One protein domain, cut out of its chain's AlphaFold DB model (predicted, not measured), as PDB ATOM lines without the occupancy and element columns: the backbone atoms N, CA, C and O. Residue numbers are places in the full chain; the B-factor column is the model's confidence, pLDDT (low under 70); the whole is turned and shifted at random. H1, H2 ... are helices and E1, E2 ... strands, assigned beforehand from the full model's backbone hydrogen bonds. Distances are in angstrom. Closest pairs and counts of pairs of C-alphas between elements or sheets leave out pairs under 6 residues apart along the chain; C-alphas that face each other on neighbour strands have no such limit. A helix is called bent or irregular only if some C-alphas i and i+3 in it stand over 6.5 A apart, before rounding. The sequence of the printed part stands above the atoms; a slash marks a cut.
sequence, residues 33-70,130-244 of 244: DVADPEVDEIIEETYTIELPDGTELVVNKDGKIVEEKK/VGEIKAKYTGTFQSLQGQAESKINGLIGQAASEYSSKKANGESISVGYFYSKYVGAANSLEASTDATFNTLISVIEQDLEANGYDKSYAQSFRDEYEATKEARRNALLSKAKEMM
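What this domain is: This is residues 33 to 70 and 130 to 244 of the 244 residues of an uncharacterized protein of Lysinibacillus composti (UniProt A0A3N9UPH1). A small antiparallel sheet of three strands and the short helix H1 lie along one side of a long rod of three helices, H3, H4 and H5, an up-and-down bundle in which each helix runs against the one before it. One face of the sheet is covered by H4, while H3 grazes the sheet at E1 with residues 139 to 148; H5 packs on H4 and is apart from the three strands, and residues 165 to 170 stick out at one end of the rod, with the short H2 near the other. The printed part has 153 residues, with named elements in the order H1, E1, E2, E3, H2, H3, H4, H5; the sheet's order is E1, E2, E3, and the class is mostly helix. It is only just loose, close to compact, with a radius of gyration of the C-alphas of 18.2 A and spans of 64 by 30 by 20 A.

Where its parts are: The sheet is made of E1, residues 47 to 50, E2, residues 56 to 59, and E3, residues 65 to 69; C-alpha 47 is at (317.320, 139.126, 276.292). H4, residues 175 to 210, is 51.2 A long and ends at C-alpha 210 (315.323, 121.238, 294.145). H3, residues 138 to 168, is 44.3 A long. H5, residues 215 to 242, is 42.5 A long and ends at C-alpha 242 (341.374, 158.027, 274.814); it is irregular, but only just, with C-alphas 217 and 220 6.9 A apart. H1 is residues 37 to 44 and H2 residues 130 to 136.

How they stand to each other: The strands form a meander, each the antiparallel neighbour of the one before. N 49 and O 57 are 2.8 A apart between E1 and E2, and N 58 and O 67 are 2.9 A apart between E2 and E3. H4 is on one face of the sheet, making two layers, at a height over the sheet of 9.4 A. H3 only grazes the sheet with residues 139 to 148. H4 is the hub. It touches H3, closest C-alphas Ala 148 and Thr 193 at 6.6 A, at a shallow tilt of 6 degrees, opposite ways. It touches H5 with residues 201 to 209 alone, closest C-alphas Glu 205 and Lys 215 at 4.8 A, at a shallow tilt of 19 degrees, opposite ways. H3 and H5 are near each other. H1 touches H4, closest C-alphas Ile 43 and Leu 189 at 5.5 A, and H3, closest C-alphas Ile 42 and Lys 151 at 6.0 A. H2 and H4 only just touch, with 3 pairs of C-alphas within 8 A, closest Ile 133 and Leu 208 at 7.2 A. Every O i to N i+4 pair is within hydrogen-bond range in H2, H3 and H4; in H1 it is 3 of 4 and in H5 20 of 24.

The domain as a whole: The C-alphas of Gly 170 and Gly 212 are the two farthest apart, at 64.4 A. Residues 71 to 129 are not printed, and C-alphas 70 and 130 are 24.5 A apart across the cut. Of the links printed whole, none is long. Mean pLDDT of the printed part is 91.7; residues 243 to 244 are under 70.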
ATOM      1  N   ASP A  33     316.017 167.014 273.863       75.25
ATOM      2  CA  ASP A  33     315.341 166.121 272.928       75.25
ATOM      3  C   ASP A  33     316.372 165.103 272.426       75.25
ATOM      4  O   ASP A  33     317.255 165.444 271.638       75.25
ATOM      5  N   VAL A  34     316.346 163.906 273.014       80.31
ATOM      6  CA  VAL A  34     317.308 162.812 272.791       80.31
ATOM      7  C   VAL A  34     316.660 161.578 272.170       80.31
ATOM      8  O   VAL A  34     317.335 160.556 272.059       80.31
ATOM      9  N   ALA A  35     315.382 161.673 271.786       78.44
ATOM     10  CA  ALA A  35     314.649 160.587 271.152       78.44
ATOM     11  C   ALA A  35     315.358 160.167 269.859       78.44
ATOM     12  O   ALA A  35     315.651 161.001 268.997       78.44
ATOM     13  N   ASP A  36     315.667 158.881 269.747       85.81
ATOM     14  CA  ASP A  36     316.405 158.322 268.623       85.81
ATOM     15  C   ASP A  36     316.002 156.853 268.472       85.81
ATOM     16  O   ASP A  36     316.342 156.048 269.343       85.81
ATOM     17  N   PRO A  37     315.299 156.485 267.386       86.44
ATOM     18  CA  PRO A  37     314.761 155.142 267.226       86.44
ATOM     19  C   PRO A  37     315.851 154.065 267.199       86.44
ATOM     20  O   PRO A  37     315.591 152.955 267.645       86.44
ATOM     21  N   GLU A  38     317.070 154.375 266.739       88.88
ATOM     22  CA  GLU A  38     318.176 153.407 266.718       88.88
ATOM     23  C   GLU A  38     318.769 153.189 268.121       88.88
ATOM     24  O   GLU A  38     319.340 152.138 268.401       88.88
ATOM     25  N   VAL A  39     318.631 154.163 269.027       90.69
ATOM     26  CA  VAL A  39     318.989 154.013 270.449       90.69
ATOM     27  C   VAL A  39     317.864 153.330 271.223       90.69
ATOM     28  O   VAL A  39     318.148 152.467 272.057       90.69
ATOM     29  N   ASP A  40     316.613 153.692 270.934       88.75
ATOM     30  CA  ASP A  40     315.415 153.139 271.566       88.75
ATOM     31  C   ASP A  40     315.264 151.634 271.248       88.75
ATOM     32  O   ASP A  40     315.039 150.833 272.156       88.75
ATOM     33  N   GLU A  41     315.521 151.211 270.004       89.94
ATOM     34  CA  GLU A  41     315.538 149.792 269.607       89.94
ATOM     35  C   GLU A  41     316.542 148.969 270.440       89.94
ATOM     36  O   GLU A  41     316.196 147.907 270.959       89.94
ATOM     37  N   ILE A  42     317.756 149.489 270.670       87.69
ATOM     38  CA  ILE A  42     318.808 148.794 271.439       87.69
ATOM     39  C   ILE A  42     318.436 148.622 272.926       87.69
ATOM     40  O   ILE A  42     318.858 147.647 273.555       87.69
ATOM     41  N   ILE A  43     317.674 149.555 273.514       88.25
ATOM     42  CA  ILE A  43     317.263 149.480 274.931       88.25
ATOM     43  C   ILE A  43     315.947 148.717 275.149       88.25
ATOM     44  O   ILE A  43     315.728 148.217 276.256       88.25
ATOM     45  N   GLU A  44     315.082 148.625 274.135       87.94
ATOM     46  CA  GLU A  44     313.834 147.851 274.199       87.94
ATOM     47  C   GLU A  44     314.012 146.375 273.804       87.94
ATOM     48  O   GLU A  44     313.240 145.530 274.267       87.94
ATOM     49  N   GLU A  45     315.036 146.044 273.008       87.94
ATOM     50  CA  GLU A  45     315.345 144.673 272.593       87.94
ATOM     51  C   GLU A  45     315.521 143.738 273.809       87.94
ATOM     52  O   GLU A  45     316.333 143.977 274.712       87.94
ATOM     53  N   THR A  46     314.789 142.623 273.799       93.81
ATOM     54  CA  THR A  46     314.780 141.595 274.851       93.81
ATOM     55  C   THR A  46     316.127 140.882 275.019       93.81
ATOM     56  O   THR A  46     317.033 141.004 274.191       93.81
ATOM     57  N   TYR A  47     316.241 140.094 276.088       96.19
ATOM     58  CA  TYR A  47     317.320 139.126 276.292       96.19
ATOM     59  C   TYR A  47     316.791 137.700 276.155       96.19
ATOM     60  O   TYR A  47     315.664 137.423 276.561       96.19
ATOM     61  N   THR A  48     317.627 136.788 275.668       96.94
ATOM     62  CA  THR A  48     317.336 135.349 275.643       96.94
ATOM     63  C   THR A  48     318.235 134.633 276.643       96.94
ATOM     64  O   THR A  48     319.459 134.703 276.553       96.94
ATOM     65  N   ILE A  49     317.642 133.937 277.609       96.56
ATOM     66  CA  ILE A  49     318.355 133.079 278.558       96.56
ATOM     67  C   ILE A  49     318.274 131.641 278.043       96.56
ATOM     68  O   ILE A  49     317.212 131.026 278.091       96.56
ATOM     69  N   GLU A  50     319.399 131.098 277.584       95.94
ATOM     70  CA  GLU A  50     319.543 129.682 277.225       95.94
ATOM     71  C   GLU A  50     319.854 128.859 278.483       95.94
ATOM     72  O   GLU A  50     320.961 128.923 279.031       95.94
ATOM     73  N   LEU A  51     318.869 128.115 278.986       96.25
ATOM     74  CA  LEU A  51     319.026 127.273 280.171       96.25
ATOM     75  C   LEU A  51     319.766 125.956 279.852       96.25
ATOM     76  O   LEU A  51     319.749 125.493 278.709       96.25
ATOM     77  N   PRO A  52     320.393 125.296 280.850       93.19
ATOM     78  CA  PRO A  52     321.184 124.082 280.621       93.19
ATOM     79  C   PRO A  52     320.388 122.850 280.161       93.19
ATOM     80  O   PRO A  52     320.986 121.852 279.767       93.19
ATOM     81  N   ASP A  53     319.059 122.893 280.248       91.88
ATOM     82  CA  ASP A  53     318.137 121.883 279.718       91.88
ATOM     83  C   ASP A  53     317.745 122.145 278.248       91.88
ATOM     84  O   ASP A  53     317.007 121.354 277.666       91.88
ATOM     85  N   GLY A  54     318.237 123.235 277.647       92.25
ATOM     86  CA  GLY A  54     317.887 123.691 276.303       92.25
ATOM     87  C   GLY A  54     316.635 124.570 276.239       92.25
ATOM     88  O   GLY A  54     316.210 124.913 275.137       92.25
ATOM     89  N   THR A  55     316.026 124.929 277.374       95.44
ATOM     90  CA  THR A  55     314.888 125.859 277.408       95.44
ATOM     91  C   THR A  55     315.371 127.292 277.181       95.44
ATOM     92  O   THR A  55     316.232 127.795 277.901       95.44
ATOM     93  N   GLU A  56     314.788 127.980 276.203       96.44
ATOM     94  CA  GLU A  56     315.023 129.400 275.945       96.44
ATOM     95  C   GLU A  56     313.956 130.238 276.673       96.44
ATOM     96  O   GLU A  56     312.756 130.062 276.447       96.44
ATOM     97  N   LEU A  57     314.377 131.169 277.536       96.56
ATOM     98  CA  LEU A  57     313.491 132.165 278.151       96.56
ATOM     99  C   LEU A  57     313.731 133.533 277.511       96.56
ATOM    100  O   LEU A  57     314.826 134.083 277.640       96.56
ATOM    101  N   VAL A  58     312.710 134.126 276.893       96.81
ATOM    102  CA  VAL A  58     312.776 135.524 276.446       96.81
ATOM    103  C   VAL A  58     312.369 136.416 277.609       96.81
ATOM    104  O   VAL A  58     311.261 136.307 278.142       96.81
ATOM    105  N   VAL A  59     313.268 137.308 278.010       96.56
ATOM    106  CA  VAL A  59     313.114 138.210 279.151       96.56
ATOM    107  C   VAL A  59     313.079 139.654 278.665       96.56
ATOM    108  O   VAL A  59     313.945 140.107 277.914       96.56
ATOM    109  N   ASN A  60     312.051 140.389 279.088       94.12
ATOM    110  CA  ASN A  60     311.902 141.798 278.749       94.12
ATOM    111  C   ASN A  60     312.755 142.711 279.642       94.12
ATOM    112  O   ASN A  60     313.286 142.295 280.671       94.12
ATOM    113  N   LYS A  61     312.826 143.996 279.279       91.38
ATOM    114  CA  LYS A  61     313.580 145.028 280.013       91.38
ATOM    115  C   LYS A  61     313.255 145.153 281.513       91.38
ATOM    116  O   LYS A  61     314.063 145.692 282.259       91.38
ATOM    117  N   ASP A  62     312.094 144.666 281.954       92.25
ATOM    118  CA  ASP A  62     311.639 144.704 283.349       92.25
ATOM    119  C   ASP A  62     311.961 143.392 284.105       92.25
ATOM    120  O   ASP A  62     311.441 143.159 285.198       92.25
ATOM    121  N   GLY A  63     312.773 142.507 283.512       93.25
ATOM    122  CA  GLY A  63     313.163 141.203 284.061       93.25
ATOM    123  C   GLY A  63     312.088 140.120 283.957       93.25
ATOM    124  O   GLY A  63     312.270 139.024 284.485       93.25
ATOM    125  N   LYS A  64     310.957 140.385 283.293       95.31
ATOM    126  CA  LYS A  64     309.853 139.422 283.200       95.31
ATOM    127  C   LYS A  64     310.049 138.491 282.014       95.31
ATOM    128  O   LYS A  64     310.278 138.954 280.899       95.31
ATOM    129  N   ILE A  65     309.881 137.193 282.258       95.94
ATOM    130  CA  ILE A  65     309.768 136.184 281.204       95.94
ATOM    131  C   ILE A  65     308.486 136.488 280.416       95.94
ATOM    132  O   ILE A  65     307.401 136.557 281.001       95.94
ATOM    133  N   VAL A  66     308.626 136.724 279.113       96.38
ATOM    134  CA  VAL A  66     307.520 136.997 278.178       96.38
ATOM    135  C   VAL A  66     307.267 135.837 277.217       96.38
ATOM    136  O   VAL A  66     306.146 135.695 276.736       96.38
ATOM    137  N   GLU A  67     308.264 134.979 276.997       95.19
ATOM    138  CA  GLU A  67     308.151 133.743 276.222       95.19
ATOM    139  C   GLU A  67     309.032 132.652 276.855       95.19
ATOM    140  O   GLU A  67     310.128 132.935 277.339       95.19
ATOM    141  N   GLU A  68     308.547 131.409 276.862       95.50
ATOM    142  CA  GLU A  68     309.283 130.212 277.288       95.50
ATOM    143  C   GLU A  68     309.187 129.192 276.152       95.50
ATOM    144  O   GLU A  68     308.109 128.666 275.862       95.50
ATOM    145  N   LYS A  69     310.316 128.917 275.499       94.44
ATOM    146  CA  LYS A  69     310.415 127.994 274.371       94.44
ATOM    147  C   LYS A  69     311.229 126.780 274.801       94.44
ATOM    148  O   LYS A  69     312.445 126.839 274.962       94.44
ATOM    149  N   LYS A  70     310.535 125.660 274.991       91.19
ATOM    150  CA  LYS A  70     311.162 124.375 275.325       91.19
ATOM    151  C   LYS A  70     311.814 123.760 274.090       91.19
ATOM    152  O   LYS A  70     311.278 123.928 272.988       91.19
ATOM    153  N   VAL A 130     326.901 121.209 294.338       94.38
ATOM    154  CA  VAL A 130     326.835 122.670 294.121       94.38
ATOM    155  C   VAL A 130     327.786 123.121 293.001       94.38
ATOM    156  O   VAL A 130     327.435 124.005 292.230       94.38
ATOM    157  N   GLY A 131     328.975 122.516 292.887       95.31
ATOM    158  CA  GLY A 131     329.940 122.847 291.834       95.31
ATOM    159  C   GLY A 131     329.426 122.498 290.434       95.31
ATOM    160  O   GLY A 131     329.501 123.330 289.536       95.31
ATOM    161  N   GLU A 132     328.838 121.314 290.266       95.62
ATOM    162  CA  GLU A 132     328.238 120.875 288.998       95.62
ATOM    163  C   GLU A 132     326.982 121.687 288.653       95.62
ATOM    164  O   GLU A 132     326.810 122.095 287.503       95.62
ATOM    165  N   ILE A 133     326.148 122.014 289.652       94.62
ATOM    166  CA  ILE A 133     324.992 122.908 289.478       94.62
ATOM    167  C   ILE A 133     325.440 124.304 289.040       94.62
ATOM    168  O   ILE A 133     324.767 124.913 288.221       94.62
ATOM    169  N   LYS A 134     326.574 124.818 289.529       93.50
ATOM    170  CA  LYS A 134     327.117 126.098 289.057       93.50
ATOM    171  C   LYS A 134     327.676 126.004 287.639       93.50
ATOM    172  O   LYS A 134     327.355 126.850 286.810       93.50
ATOM    173  N   ALA A 135     328.476 124.974 287.361       95.25
ATOM    174  CA  ALA A 135     329.178 124.814 286.090       95.25
ATOM    175  C   ALA A 135     328.231 124.732 284.880       95.25
ATOM    176  O   ALA A 135     328.546 125.274 283.823       95.25
ATOM    177  N   LYS A 136     327.046 124.120 285.030       95.50
ATOM    178  CA  LYS A 136     326.060 124.054 283.936       95.50
ATOM    179  C   LYS A 136     325.526 125.429 283.501       95.50
ATOM    180  O   LYS A 136     325.236 125.600 282.324       95.50
ATOM    181  N   TYR A 137     325.451 126.418 284.398       96.38
ATOM    182  CA  TYR A 137     324.979 127.775 284.072       96.38
ATOM    183  C   TYR A 137     326.076 128.710 283.545       96.38
ATOM    184  O   TYR A 137     325.769 129.828 283.133       96.38
ATOM    185  N   THR A 138     327.348 128.291 283.519       93.00
ATOM    186  CA  THR A 138     328.445 129.133 283.010       93.00
ATOM    187  C   THR A 138     328.202 129.572 281.561       93.00
ATOM    188  O   THR A 138     328.403 130.744 281.249       93.00
ATOM    189  N   GLY A 139     327.695 128.680 280.699       95.19
ATOM    190  CA  GLY A 139     327.319 129.030 279.322       95.19
ATOM    191  C   GLY A 139     326.174 130.049 279.259       95.19
ATOM    192  O   GLY A 139     326.256 131.027 278.519       95.19
ATOM    193  N   THR A 140     325.154 129.888 280.107       96.88
ATOM    194  CA  THR A 140     324.029 130.828 280.222       96.88
ATOM    195  C   THR A 140     324.495 132.236 280.614       96.88
ATOM    196  O   THR A 140     324.067 133.220 280.010       96.88
ATOM    197  N   PHE A 141     325.417 132.353 281.579       95.56
ATOM    198  CA  PHE A 141     326.008 133.643 281.955       95.56
ATOM    199  C   PHE A 141     326.875 134.245 280.846       95.56
ATOM    200  O   PHE A 141     326.797 135.449 280.612       95.56
ATOM    201  N   GLN A 142     327.657 133.430 280.130       94.06
ATOM    202  CA  GLN A 142     328.451 133.889 278.986       94.06
ATOM    203  C   GLN A 142     327.568 134.424 277.848       94.06
ATOM    204  O   GLN A 142     327.888 135.466 277.276       94.06
ATOM    205  N   SER A 143     326.430 133.779 277.561       95.69
ATOM    206  CA  SER A 143     325.448 134.278 276.586       95.69
ATOM    207  C   SER A 143     324.833 135.612 277.030       95.69
ATOM    208  O   SER A 143     324.826 136.573 276.258       95.69
ATOM    209  N   LEU A 144     324.406 135.729 278.295       96.00
ATOM    210  CA  LEU A 144     323.876 136.982 278.852       96.00
ATOM    211  C   LEU A 144     324.911 138.122 278.805       96.00
ATOM    212  O   LEU A 144     324.580 139.247 278.418       96.00
ATOM    213  N   GLN A 145     326.170 137.836 279.152       93.38
ATOM    214  CA  GLN A 145     327.268 138.796 279.043       93.38
ATOM    215  C   GLN A 145     327.479 139.227 277.588       93.38
ATOM    216  O   GLN A 145     327.520 140.427 277.322       93.38
ATOM    217  N   GLY A 146     327.546 138.282 276.644       94.12
ATOM    218  CA  GLY A 146     327.717 138.566 275.217       94.12
ATOM    219  C   GLY A 146     326.590 139.425 274.633       94.12
ATOM    220  O   GLY A 146     326.857 140.371 273.892       94.12
ATOM    221  N   GLN A 147     325.337 139.175 275.026       95.31
ATOM    222  CA  GLN A 147     324.192 140.015 274.650       95.31
ATOM    223  C   GLN A 147     324.325 141.439 275.211       95.31
ATOM    224  O   GLN A 147     324.169 142.415 274.475       95.31
ATOM    225  N   ALA A 148     324.665 141.580 276.495       93.44
ATOM    226  CA  ALA A 148     324.848 142.889 277.120       93.44
ATOM    227  C   ALA A 148     326.060 143.654 276.544       93.44
ATOM    228  O   ALA A 148     326.020 144.880 276.441       93.44
ATOM    229  N   GLU A 149     327.124 142.947 276.149       92.31
ATOM    230  CA  GLU A 149     328.284 143.491 275.433       92.31
ATOM    231  C   GLU A 149     327.940 143.916 273.998       92.31
ATOM    232  O   GLU A 149     328.388 144.973 273.556       92.31
ATOM    233  N   SER A 150     327.112 143.152 273.282       93.94
ATOM    234  CA  SER A 150     326.621 143.526 271.950       93.94
ATOM    235  C   SER A 150     325.828 144.836 272.007       93.94
ATOM    236  O   SER A 150     326.201 145.817 271.360       93.94
ATOM    237  N   LYS A 151     324.809 144.905 272.875       93.75
ATOM    238  CA  LYS A 151     323.936 146.082 273.032       93.75
ATOM    239  C   LYS A 151     324.725 147.340 273.440       93.75
ATOM    240  O   LYS A 151     324.551 148.398 272.835       93.75
ATOM    241  N   ILE A 152     325.662 147.251 274.397       92.94
ATOM    242  CA  ILE A 152     326.471 148.423 274.799       92.94
ATOM    243  C   ILE A 152     327.452 148.856 273.700       92.94
ATOM    244  O   ILE A 152     327.667 150.054 273.514       92.94
ATOM    245  N   ASN A 153     328.011 147.917 272.927       91.00
ATOM    246  CA  ASN A 153     328.830 148.249 271.760       91.00
ATOM    247  C   ASN A 153     327.996 148.906 270.647       91.00
ATOM    248  O   ASN A 153     328.498 149.828 270.006       91.00
ATOM    249  N   GLY A 154     326.728 148.514 270.479       91.38
ATOM    250  CA  GLY A 154     325.756 149.201 269.624       91.38
ATOM    251  C   GLY A 154     325.570 150.668 270.027       91.38
ATOM    252  O   GLY A 154     325.807 151.559 269.213       91.38
ATOM    253  N   LEU A 155     325.272 150.936 271.305       92.25
ATOM    254  CA  LEU A 155     325.147 152.309 271.831       92.25
ATOM    255  C   LEU A 155     326.421 153.147 271.617       92.25
ATOM    256  O   LEU A 155     326.340 154.327 271.277       92.25
ATOM    257  N   ILE A 156     327.605 152.550 271.789       90.69
ATOM    258  CA  ILE A 156     328.895 153.220 271.543       90.69
ATOM    259  C   ILE A 156     329.102 153.495 270.048       90.69
ATOM    260  O   ILE A 156     329.594 154.565 269.690       90.69
ATOM    261  N   GLY A 157     328.726 152.551 269.181       90.69
ATOM    262  CA  GLY A 157     328.763 152.711 267.728       90.69
ATOM    263  C   GLY A 157     327.892 153.877 267.268       90.69
ATOM    264  O   GLY A 157     328.372 154.740 266.531       90.69
ATOM    265  N   GLN A 158     326.667 153.965 267.792       91.38
ATOM    266  CA  GLN A 158     325.761 155.081 267.524       91.38
ATOM    267  C   GLN A 158     326.332 156.417 268.008       91.38
ATOM    268  O   GLN A 158     326.418 157.367 267.232       91.38
ATOM    269  N   ALA A 159     326.837 156.480 269.245       90.81
ATOM    270  CA  ALA A 159     327.468 157.688 269.777       90.81
ATOM    271  C   ALA A 159     328.661 158.162 268.924       90.81
ATOM    272  O   ALA A 159     328.810 159.358 268.666       90.81
ATOM    273  N   ALA A 160     329.505 157.232 268.464       89.56
ATOM    274  CA  ALA A 160     330.649 157.539 267.609       89.56
ATOM    275  C   ALA A 160     330.225 157.991 266.198       89.56
ATOM    276  O   ALA A 160     330.827 158.920 265.648       89.56
ATOM    277  N   SER A 161     329.186 157.368 265.631       91.50
ATOM    278  CA  SER A 161     328.603 157.722 264.332       91.50
ATOM    279  C   SER A 161     327.992 159.126 264.353       91.50
ATOM    280  O   SER A 161     328.347 159.975 263.526       91.50
ATOM    281  N   GLU A 162     327.157 159.423 265.354       92.06
ATOM    282  CA  GLU A 162     326.526 160.733 265.508       92.06
ATOM    283  C   GLU A 162     327.575 161.828 265.755       92.06
ATOM    284  O   GLU A 162     327.562 162.861 265.083       92.06
ATOM    285  N   TYR A 163     328.536 161.597 266.660       90.50
ATOM    286  CA  TYR A 163     329.625 162.543 266.925       90.50
ATOM    287  C   TYR A 163     330.422 162.865 265.653       90.50
ATOM    288  O   TYR A 163     330.689 164.034 265.359       90.50
ATOM    289  N   SER A 164     330.780 161.836 264.878       90.38
ATOM    290  CA  SER A 164     331.555 161.989 263.640       90.38
ATOM    291  C   SER A 164     330.772 162.752 262.572       90.38
ATOM    292  O   SER A 164     331.323 163.651 261.935       90.38
ATOM    293  N   SER A 165     329.479 162.453 262.430       92.75
ATOM    294  CA  SER A 165     328.580 163.114 261.479       92.75
ATOM    295  C   SER A 165     328.389 164.593 261.820       92.75
ATOM    296  O   SER A 165     328.625 165.458 260.977       92.75
ATOM    297  N   LYS A 166     328.086 164.911 263.087       91.88
ATOM    298  CA  LYS A 166     327.966 166.299 263.568       91.88
ATOM    299  C   LYS A 166     329.253 167.091 263.357       91.88
ATOM    300  O   LYS A 166     329.213 168.228 262.887       91.88
ATOM    301  N   LYS A 167     330.407 166.477 263.636       90.56
ATOM    302  CA  LYS A 167     331.726 167.083 263.407       90.56
ATOM    303  C   LYS A 167     331.988 167.365 261.923       90.56
ATOM    304  O   LYS A 167     332.510 168.431 261.608       90.56
ATOM    305  N   ALA A 168     331.618 166.449 261.025       93.38
ATOM    306  CA  ALA A 168     331.755 166.629 259.579       93.38
ATOM    307  C   ALA A 168     330.833 167.736 259.030       93.38
ATOM    308  O   ALA A 168     331.253 168.514 258.175       93.38
ATOM    309  N   ASN A 169     329.619 167.856 259.575       94.12
ATOM    310  CA  ASN A 169     328.643 168.891 259.220       94.12
ATOM    311  C   ASN A 169     328.960 170.281 259.812       94.12
ATOM    312  O   ASN A 169     328.290 171.258 259.479       94.12
ATOM    313  N   GLY A 170     329.950 170.392 260.706       91.12
ATOM    314  CA  GLY A 170     330.256 171.631 261.431       91.12
ATOM    315  C   GLY A 170     329.237 171.991 262.523       91.12
ATOM    316  O   GLY A 170     329.176 173.145 262.949       91.12
ATOM    317  N   GLU A 171     328.435 171.027 262.981       91.19
ATOM    318  CA  GLU A 171     327.464 171.213 264.060       91.19
ATOM    319  C   GLU A 171     328.153 171.381 265.426       91.19
ATOM    320  O   GLU A 171     329.228 170.837 265.695       91.19
ATOM    321  N   SER A 172     327.509 172.113 266.339       86.88
ATOM    322  CA  SER A 172     328.014 172.284 267.702       86.88
ATOM    323  C   SER A 172     327.801 171.016 268.537       86.88
ATOM    324  O   SER A 172     326.681 170.619 268.857       86.88
ATOM    325  N   ILE A 173     328.900 170.379 268.940       87.38
ATOM    326  CA  ILE A 173     328.858 169.150 269.737       87.38
ATOM    327  C   ILE A 173     328.573 169.498 271.204       87.38
ATOM    328  O   ILE A 173     329.391 170.123 271.881       87.38
ATOM    329  N   SER A 174     327.409 169.089 271.716       87.69
ATOM    330  CA  SER A 174     327.024 169.318 273.112       87.69
ATOM    331  C   SER A 174     327.300 168.087 273.977       87.69
ATOM    332  O   SER A 174     326.592 167.088 273.896       87.69
ATOM    333  N   VAL A 175     328.292 168.182 274.868       83.56
ATOM    334  CA  VAL A 175     328.633 167.106 275.822       83.56
ATOM    335  C   VAL A 175     327.431 166.712 276.693       83.56
ATOM    336  O   VAL A 175     327.225 165.532 276.948       83.56
ATOM    337  N   GLY A 176     326.603 167.681 277.105       83.44
ATOM    338  CA  GLY A 176     325.396 167.419 277.900       83.44
ATOM    339  C   GLY A 176     324.334 166.609 277.148       83.44
ATOM    340  O   GLY A 176     323.739 165.713 277.737       83.44
ATOM    341  N   TYR A 177     324.162 166.857 275.843       87.56
ATOM    342  CA  TYR A 177     323.275 166.073 274.976       87.56
ATOM    343  C   TYR A 177     323.754 164.621 274.860       87.56
ATOM    344  O   TYR A 177     323.009 163.705 275.199       87.56
ATOM    345  N   PHE A 178     325.021 164.412 274.475       88.25
ATOM    346  CA  PHE A 178     325.594 163.066 274.331       88.25
ATOM    347  C   PHE A 178     325.582 162.294 275.655       88.25
ATOM    348  O   PHE A 178     325.284 161.102 275.668       88.25
ATOM    349  N   TYR A 179     325.850 162.972 276.777       84.94
ATOM    350  CA  TYR A 179     325.720 162.382 278.106       84.94
ATOM    351  C   TYR A 179     324.268 161.969 278.391       84.94
ATOM    352  O   TYR A 179     324.023 160.811 278.713       84.94
ATOM    353  N   SER A 180     323.304 162.882 278.229       86.44
ATOM    354  CA  SER A 180     321.885 162.604 278.496       86.44
ATOM    355  C   SER A 180     321.354 161.439 277.657       86.44
ATOM    356  O   SER A 180     320.682 160.566 278.197       86.44
ATOM    357  N   LYS A 181     321.695 161.405 276.364       89.75
ATOM    358  CA  LYS A 181     321.280 160.372 275.411       89.75
ATOM    359  C   LYS A 181     321.938 159.025 275.712       89.75
ATOM    360  O   LYS A 181     321.276 158.081 276.135       89.75
ATOM    361  N   TYR A 182     323.260 158.940 275.569       90.62
ATOM    362  CA  TYR A 182     323.962 157.655 275.567       90.62
ATOM    363  C   TYR A 182     324.265 157.109 276.965       90.62
ATOM    364  O   TYR A 182     324.253 155.895 277.146       90.62
ATOM    365  N   VAL A 183     324.477 157.961 277.979       87.31
ATOM    366  CA  VAL A 183     324.590 157.485 279.373       87.31
ATOM    367  C   VAL A 183     323.206 157.185 279.954       87.31
ATOM    368  O   VAL A 183     323.080 156.263 280.754       87.31
ATOM    369  N   GLY A 184     322.159 157.895 279.515       88.56
ATOM    370  CA  GLY A 184     320.767 157.525 279.782       88.56
ATOM    371  C   GLY A 184     320.455 156.117 279.269       88.56
ATOM    372  O   GLY A 184     320.164 155.230 280.068       88.56
ATOM    373  N   ALA A 185     320.633 155.892 277.964       90.50
ATOM    374  CA  ALA A 185     320.432 154.593 277.324       90.50
ATOM    375  C   ALA A 185     321.287 153.475 277.950       90.50
ATOM    376  O   ALA A 185     320.771 152.405 278.259       90.50
ATOM    377  N   ALA A 186     322.573 153.729 278.229       91.06
ATOM    378  CA  ALA A 186     323.447 152.745 278.869       91.06
ATOM    379  C   ALA A 186     323.013 152.382 280.303       91.06
ATOM    380  O   ALA A 186     323.181 151.237 280.715       91.06
ATOM    381  N   ASN A 187     322.435 153.320 281.065       90.94
ATOM    382  CA  ASN A 187     321.870 153.012 282.382       90.94
ATOM    383  C   ASN A 187     320.565 152.202 282.269       90.94
ATOM    384  O   ASN A 187     320.367 151.292 283.069       90.94
ATOM    385  N   SER A 188     319.707 152.486 281.282       91.69
ATOM    386  CA  SER A 188     318.517 151.666 280.994       91.69
ATOM    387  C   SER A 188     318.901 150.237 280.597       91.69
ATOM    388  O   SER A 188     318.315 149.281 281.099       91.69
ATOM    389  N   LEU A 189     319.934 150.097 279.762       93.75
ATOM    390  CA  LEU A 189     320.497 148.815 279.345       93.75
ATOM    391  C   LEU A 189     321.140 148.041 280.511       93.75
ATOM    392  O   LEU A 189     321.031 146.819 280.597       93.75
ATOM    393  N   GLU A 190     321.814 148.732 281.433       93.69
ATOM    394  CA  GLU A 190     322.324 148.083 282.642       93.69
ATOM    395  C   GLU A 190     321.180 147.637 283.558       93.69
ATOM    396  O   GLU A 190     321.218 146.514 284.043       93.69
ATOM    397  N   ALA A 191     320.126 148.442 283.724       95.50
ATOM    398  CA  ALA A 191     318.954 148.061 284.511       95.50
ATOM    399  C   ALA A 191     318.216 146.835 283.934       95.50
ATOM    400  O   ALA A 191     317.803 145.965 284.701       95.50
ATOM    401  N   SER A 192     318.090 146.717 282.606       94.69
ATOM    402  CA  SER A 192     317.510 145.526 281.968       94.69
ATOM    403  C   SER A 192     318.434 144.305 282.038       94.69
ATOM    404  O   SER A 192     317.947 143.187 282.240       94.69
ATOM    405  N   THR A 193     319.758 144.500 281.972       96.00
ATOM    406  CA  THR A 193     320.740 143.432 282.238       96.00
ATOM    407  C   THR A 193     320.637 142.951 283.691       96.00
ATOM    408  O   THR A 193     320.496 141.753 283.920       96.00
ATOM    409  N   ASP A 194     320.627 143.867 284.668       97.12
ATOM    410  CA  ASP A 194     320.483 143.581 286.102       97.12
ATOM    411  C   ASP A 194     319.167 142.830 286.378       97.12
ATOM    412  O   ASP A 194     319.145 141.853 287.132       97.12
ATOM    413  N   ALA A 195     318.058 143.237 285.752       97.56
ATOM    414  CA  ALA A 195     316.765 142.571 285.898       97.56
ATOM    415  C   ALA A 195     316.778 141.143 285.315       97.56
ATOM    416  O   ALA A 195     316.342 140.200 285.979       97.56
ATOM    417  N   THR A 196     317.352 140.962 284.123       97.44
ATOM    418  CA  THR A 196     317.512 139.648 283.472       97.44
ATOM    419  C   THR A 196     318.428 138.720 284.274       97.44
ATOM    420  O   THR A 196     318.102 137.553 284.496       97.44
ATOM    421  N   PHE A 197     319.542 139.249 284.784       98.19
ATOM    422  CA  PHE A 197     320.467 138.538 285.662       98.19
ATOM    423  C   PHE A 197     319.774 138.057 286.946       98.19
ATOM    424  O   PHE A 197     319.928 136.902 287.336       98.19
ATOM    425  N   ASN A 198     318.952 138.897 287.582       97.94
ATOM    426  CA  ASN A 198     318.187 138.498 288.767       97.94
ATOM    427  C   ASN A 198     317.161 137.387 288.471       97.94
ATOM    428  O   ASN A 198     316.966 136.499 289.306       97.94
ATOM    429  N   THR A 199     316.555 137.387 287.283       97.75
ATOM    430  CA  THR A 199     315.690 136.290 286.820       97.75
ATOM    431  C   THR A 199     316.482 134.994 286.625       97.75
ATOM    432  O   THR A 199     316.064 133.957 287.137       97.75
ATOM    433  N   LEU A 200     317.671 135.043 286.014       97.69
ATOM    434  CA  LEU A 200     318.569 133.884 285.915       97.69
ATOM    435  C   LEU A 200     318.991 133.355 287.296       97.69
ATOM    436  O   LEU A 200     318.900 132.155 287.547       97.69
ATOM    437  N   ILE A 201     319.384 134.229 288.228       98.12
ATOM    438  CA  ILE A 201     319.713 133.802 289.594       98.12
ATOM    439  C   ILE A 201     318.504 133.147 290.272       98.12
ATOM    440  O   ILE A 201     318.676 132.145 290.957       98.12
ATOM    441  N   SER A 202     317.283 133.634 290.035       97.81
ATOM    442  CA  SER A 202     316.068 133.018 290.591       97.81
ATOM    443  C   SER A 202     315.866 131.576 290.100       97.81
ATOM    444  O   SER A 202     315.418 130.731 290.873       97.81
ATOM    445  N   VAL A 203     316.237 131.266 288.849       96.94
ATOM    446  CA  VAL A 203     316.235 129.891 288.311       96.94
ATOM    447  C   VAL A 203     317.306 129.032 288.996       96.94
ATOM    448  O   VAL A 203     317.029 127.913 289.419       96.94
ATOM    449  N   ILE A 204     318.517 129.566 289.175       97.00
ATOM    450  CA  ILE A 204     319.634 128.865 289.835       97.00
ATOM    451  C   ILE A 204     319.314 128.572 291.307       97.00
ATOM    452  O   ILE A 204     319.588 127.481 291.805       97.00
ATOM    453  N   GLU A 205     318.715 129.534 292.007       97.94
ATOM    454  CA  GLU A 205     318.252 129.398 293.387       97.94
ATOM    455  C   GLU A 205     317.184 128.292 293.525       97.94
ATOM    456  O   GLU A 205     317.217 127.535 294.495       97.94
ATOM    457  N   GLN A 206     316.281 128.145 292.546       96.62
ATOM    458  CA  GLN A 206     315.304 127.046 292.497       96.62
ATOM    459  C   GLN A 206     315.962 125.688 292.215       96.62
ATOM    460  O   GLN A 206     315.596 124.694 292.838       96.62
ATOM    461  N   ASP A 207     316.946 125.628 291.315       95.94
ATOM    462  CA  ASP A 207     317.674 124.394 290.993       95.94
ATOM    463  C   ASP A 207     318.512 123.896 292.185       95.94
ATOM    464  O   ASP A 207     318.509 122.704 292.506       95.94
ATOM    465  N   LEU A 208     319.154 124.822 292.912       96.56
ATOM    466  CA  LEU A 208     319.829 124.544 294.181       96.56
ATOM    467  C   LEU A 208     318.853 123.976 295.221       96.56
ATOM    468  O   LEU A 208     319.156 122.940 295.811       96.56
ATOM    469  N   GLU A 209     317.679 124.583 295.419       97.12
ATOM    470  CA  GLU A 209     316.668 124.088 296.368       97.12
ATOM    471  C   GLU A 209     316.058 122.740 295.961       97.12
ATOM    472  O   GLU A 209     315.881 121.868 296.814       97.12
ATOM    473  N   ALA A 210     315.779 122.526 294.671       96.12
ATOM    474  CA  ALA A 210     315.323 121.238 294.145       96.12
ATOM    475  C   ALA A 210     316.374 120.143 294.385       96.12
ATOM    476  O   ALA A 210     316.054 119.014 294.766       96.12
ATOM    477  N   ASN A 211     317.650 120.514 294.275       95.69
ATOM    478  CA  ASN A 211     318.787 119.719 294.707       95.69
ATOM    479  C   ASN A 211     319.140 119.947 296.188       95.69
ATOM    480  O   ASN A 211     320.283 119.745 296.576       95.69
ATOM    481  N   GLY A 212     318.198 120.299 297.068       96.00
ATOM    482  CA  GLY A 212     318.373 120.346 298.528       96.00
ATOM    483  C   GLY A 212     319.643 121.053 299.026       96.00
ATOM    484  O   GLY A 212     320.274 120.561 299.964       96.00
ATOM    485  N   TYR A 213     320.047 122.129 298.355       97.12
ATOM    486  CA  TYR A 213     321.104 123.056 298.745       97.12
ATOM    487  C   TYR A 213     320.495 124.414 299.100       97.12
ATOM    488  O   TYR A 213     319.367 124.729 298.731       97.12
ATOM    489  N   ASP A 214     321.255 125.224 299.831       97.00
ATOM    490  CA  ASP A 214     320.832 126.563 300.230       97.00
ATOM    491  C   ASP A 214     320.951 127.566 299.064       97.00
ATOM    492  O   ASP A 214     321.945 127.564 298.331       97.00
ATOM    493  N   LYS A 215     319.969 128.465 298.911       96.94
ATOM    494  CA  LYS A 215     319.980 129.523 297.884       96.94
ATOM    495  C   LYS A 215     321.228 130.409 297.939       96.94
ATOM    496  O   LYS A 215     321.702 130.855 296.897       96.94
ATOM    497  N   SER A 216     321.803 130.625 299.125       96.50
ATOM    498  CA  SER A 216     323.015 131.436 299.317       96.50
ATOM    499  C   SER A 216     324.226 130.933 298.528       96.50
ATOM    500  O   SER A 216     325.126 131.722 298.238       96.50
ATOM    501  N   TYR A 217     324.245 129.671 298.076       95.50
ATOM    502  CA  TYR A 217     325.282 129.214 297.154       95.50
ATOM    503  C   TYR A 217     325.286 129.989 295.826       95.50
ATOM    504  O   TYR A 217     326.352 130.086 295.219       95.50
ATOM    505  N   ALA A 218     324.177 130.599 295.395       95.31
ATOM    506  CA  ALA A 218     324.134 131.460 294.211       95.31
ATOM    507  C   ALA A 218     324.843 132.821 294.395       95.31
ATOM    508  O   ALA A 218     325.129 133.485 293.399       95.31
ATOM    509  N   GLN A 219     325.187 133.227 295.627       95.25
ATOM    510  CA  GLN A 219     325.782 134.543 295.915       95.25
ATOM    511  C   GLN A 219     327.057 134.820 295.105       95.25
ATOM    512  O   GLN A 219     327.222 135.930 294.612       95.25
ATOM    513  N   SER A 220     327.907 133.811 294.873       92.88
ATOM    514  CA  SER A 220     329.156 134.004 294.119       92.88
ATOM    515  C   SER A 220     328.934 134.521 292.694       92.88
ATOM    516  O   SER A 220     329.788 135.227 292.176       92.88
ATOM    517  N   PHE A 221     327.799 134.192 292.065       93.94
ATOM    518  CA  PHE A 221     327.455 134.734 290.749       93.94
ATOM    519  C   PHE A 221     327.092 136.218 290.825       93.94
ATOM    520  O   PHE A 221     327.410 136.965 289.909       93.94
ATOM    521  N   ARG A 222     326.444 136.657 291.914       95.44
ATOM    522  CA  ARG A 222     326.143 138.078 292.159       95.44
ATOM    523  C   ARG A 222     327.442 138.864 292.350       95.44
ATOM    524  O   ARG A 222     327.603 139.918 291.745       95.44
ATOM    525  N   ASP A 223     328.380 138.310 293.114       95.44
ATOM    526  CA  ASP A 223     329.691 138.921 293.358       95.44
ATOM    527  C   ASP A 223     330.518 139.040 292.056       95.44
ATOM    528  O   ASP A 223     331.091 140.092 291.770       95.44
ATOM    529  N   GLU A 224     330.545 137.984 291.232       92.19
ATOM    530  CA  GLU A 224     331.228 137.960 289.926       92.19
ATOM    531  C   GLU A 224     330.576 138.901 288.898       92.19
ATOM    532  O   GLU A 224     331.273 139.585 288.140       92.19
ATOM    533  N   TYR A 225     329.243 138.991 288.903       95.06
ATOM    534  CA  TYR A 225     328.487 139.904 288.052       95.06
ATOM    535  C   TYR A 225     328.786 141.372 288.371       95.06
ATOM    536  O   TYR A 225     329.131 142.130 287.463       95.06
ATOM    537  N   GLU A 226     328.734 141.774 289.645       94.69
ATOM    538  CA  GLU A 226     329.056 143.150 290.049       94.69
ATOM    539  C   GLU A 226     330.516 143.508 289.717       94.69
ATOM    540  O   GLU A 226     330.771 144.566 289.137       94.69
ATOM    541  N   ALA A 227     331.469 142.601 289.963       94.19
ATOM    542  CA  ALA A 227     332.870 142.804 289.582       94.19
ATOM    543  C   ALA A 227     333.046 142.995 288.061       94.19
ATOM    544  O   ALA A 227     333.786 143.879 287.616       94.19
ATOM    545  N   THR A 228     332.329 142.213 287.249       89.75
ATOM    546  CA  THR A 228     332.335 142.326 285.781       89.75
ATOM    547  C   THR A 228     331.691 143.637 285.316       89.75
ATOM    548  O   THR A 228     332.212 144.310 284.421       89.75
ATOM    549  N   LYS A 229     330.600 144.061 285.966       90.50
ATOM    550  CA  LYS A 229     329.890 145.323 285.713       90.50
ATOM    551  C   LYS A 229     330.787 146.535 285.979       90.50
ATOM    552  O   LYS A 229     330.899 147.418 285.122       90.50
ATOM    553  N   GLU A 230     331.499 146.546 287.106       91.38
ATOM    554  CA  GLU A 230     332.490 147.577 287.435       91.38
ATOM    555  C   GLU A 230     333.674 147.583 286.458       91.38
ATOM    556  O   GLU A 230     334.048 148.645 285.948       91.38
ATOM    557  N   ALA A 231     334.243 146.415 286.141       90.44
ATOM    558  CA  ALA A 231     335.346 146.293 285.188       90.44
ATOM    559  C   ALA A 231     334.966 146.848 283.803       90.44
ATOM    560  O   ALA A 231     335.710 147.648 283.227       90.44
ATOM    561  N   ARG A 232     333.767 146.509 283.308       87.56
ATOM    562  CA  ARG A 232     333.210 147.030 282.051       87.56
ATOM    563  C   ARG A 232     333.035 148.549 282.097       87.56
ATOM    564  O   ARG A 232     333.517 149.236 281.198       87.56
ATOM    565  N   ARG A 233     332.413 149.098 283.151       87.62
ATOM    566  CA  ARG A 233     332.261 150.559 283.329       87.62
ATOM    567  C   ARG A 233     333.618 151.276 283.305       87.62
ATOM    568  O   ARG A 233     333.758 152.292 282.624       87.62
ATOM    569  N   ASN A 234     334.633 150.727 283.972       88.19
ATOM    570  CA  ASN A 234     335.987 151.284 283.985       88.19
ATOM    571  C   ASN A 234     336.672 151.231 282.607       88.19
ATOM    572  O   ASN A 234     337.256 152.230 282.181       88.19
ATOM    573  N   ALA A 235     336.556 150.114 281.881       85.69
ATOM    574  CA  ALA A 235     337.099 149.973 280.528       85.69
ATOM    575  C   ALA A 235     336.472 150.982 279.548       85.69
ATOM    576  O   ALA A 235     337.187 151.656 278.802       85.69
ATOM    577  N   LEU A 236     335.146 151.158 279.604       83.31
ATOM    578  CA  LEU A 236     334.429 152.143 278.787       83.31
ATOM    579  C   LEU A 236     334.839 153.585 279.118       83.31
ATOM    580  O   LEU A 236     335.040 154.387 278.208       83.31
ATOM    581  N   LEU A 237     335.035 153.909 280.401       82.75
ATOM    582  CA  LEU A 237     335.537 155.218 280.826       82.75
ATOM    583  C   LEU A 237     336.992 155.477 280.401       82.75
ATOM    584  O   LEU A 237     337.335 156.638 280.174       82.75
ATOM    585  N   SER A 238     337.847 154.451 280.291       83.00
ATOM    586  CA  SER A 238     339.198 154.603 279.717       83.00
ATOM    587  C   SER A 238     339.115 154.895 278.223       83.00
ATOM    588  O   SER A 238     339.575 155.943 277.775       83.00
ATOM    589  N   LYS A 239     338.398 154.043 277.476       79.44
ATOM    590  CA  LYS A 239     338.195 154.188 276.029       79.44
ATOM    591  C   LYS A 239     337.599 155.553 275.667       79.44
ATOM    592  O   LYS A 239     338.047 156.188 274.722       79.44
ATOM    593  N   ALA A 240     336.633 156.050 276.444       75.81
ATOM    594  CA  ALA A 240     336.057 157.379 276.245       75.81
ATOM    595  C   ALA A 240     337.074 158.521 276.436       75.81
ATOM    596  O   ALA A 240     337.015 159.505 275.708       75.81
ATOM    597  N   LYS A 241     338.017 158.400 277.384       74.50
ATOM    598  CA  LYS A 241     339.089 159.392 277.596       74.50
ATOM    599  C   LYS A 241     340.144 159.364 276.494       74.50
ATOM    600  O   LYS A 241     340.694 160.408 276.183       74.50
ATOM    601  N   GLU A 242     340.419 158.197 275.920       77.25
ATOM    602  CA  GLU A 242     341.374 158.027 274.814       77.25
ATOM    603  C   GLU A 242     340.860 158.605 273.481       77.25
ATOM    604  O   GLU A 242     341.653 158.869 272.581       77.25
ATOM    605  N   MET A 243     339.544 158.818 273.350       65.94
ATOM    606  CA  MET A 243     338.894 159.371 272.152       65.94
ATOM    607  C   MET A 243     338.656 160.897 272.197       65.94
ATOM    608  O   MET A 243     338.096 161.436 271.239       65.94
ATOM    609  N   MET A 244     339.040 161.587 273.283       60.28
ATOM    610  CA  MET A 244     338.858 163.040 273.482       60.28
ATOM    611  C   MET A 244     340.159 163.832 273.320       60.28
ATOM    612  O   MET A 244     340.096 164.864 272.616       60.28
TER     613      MET A 244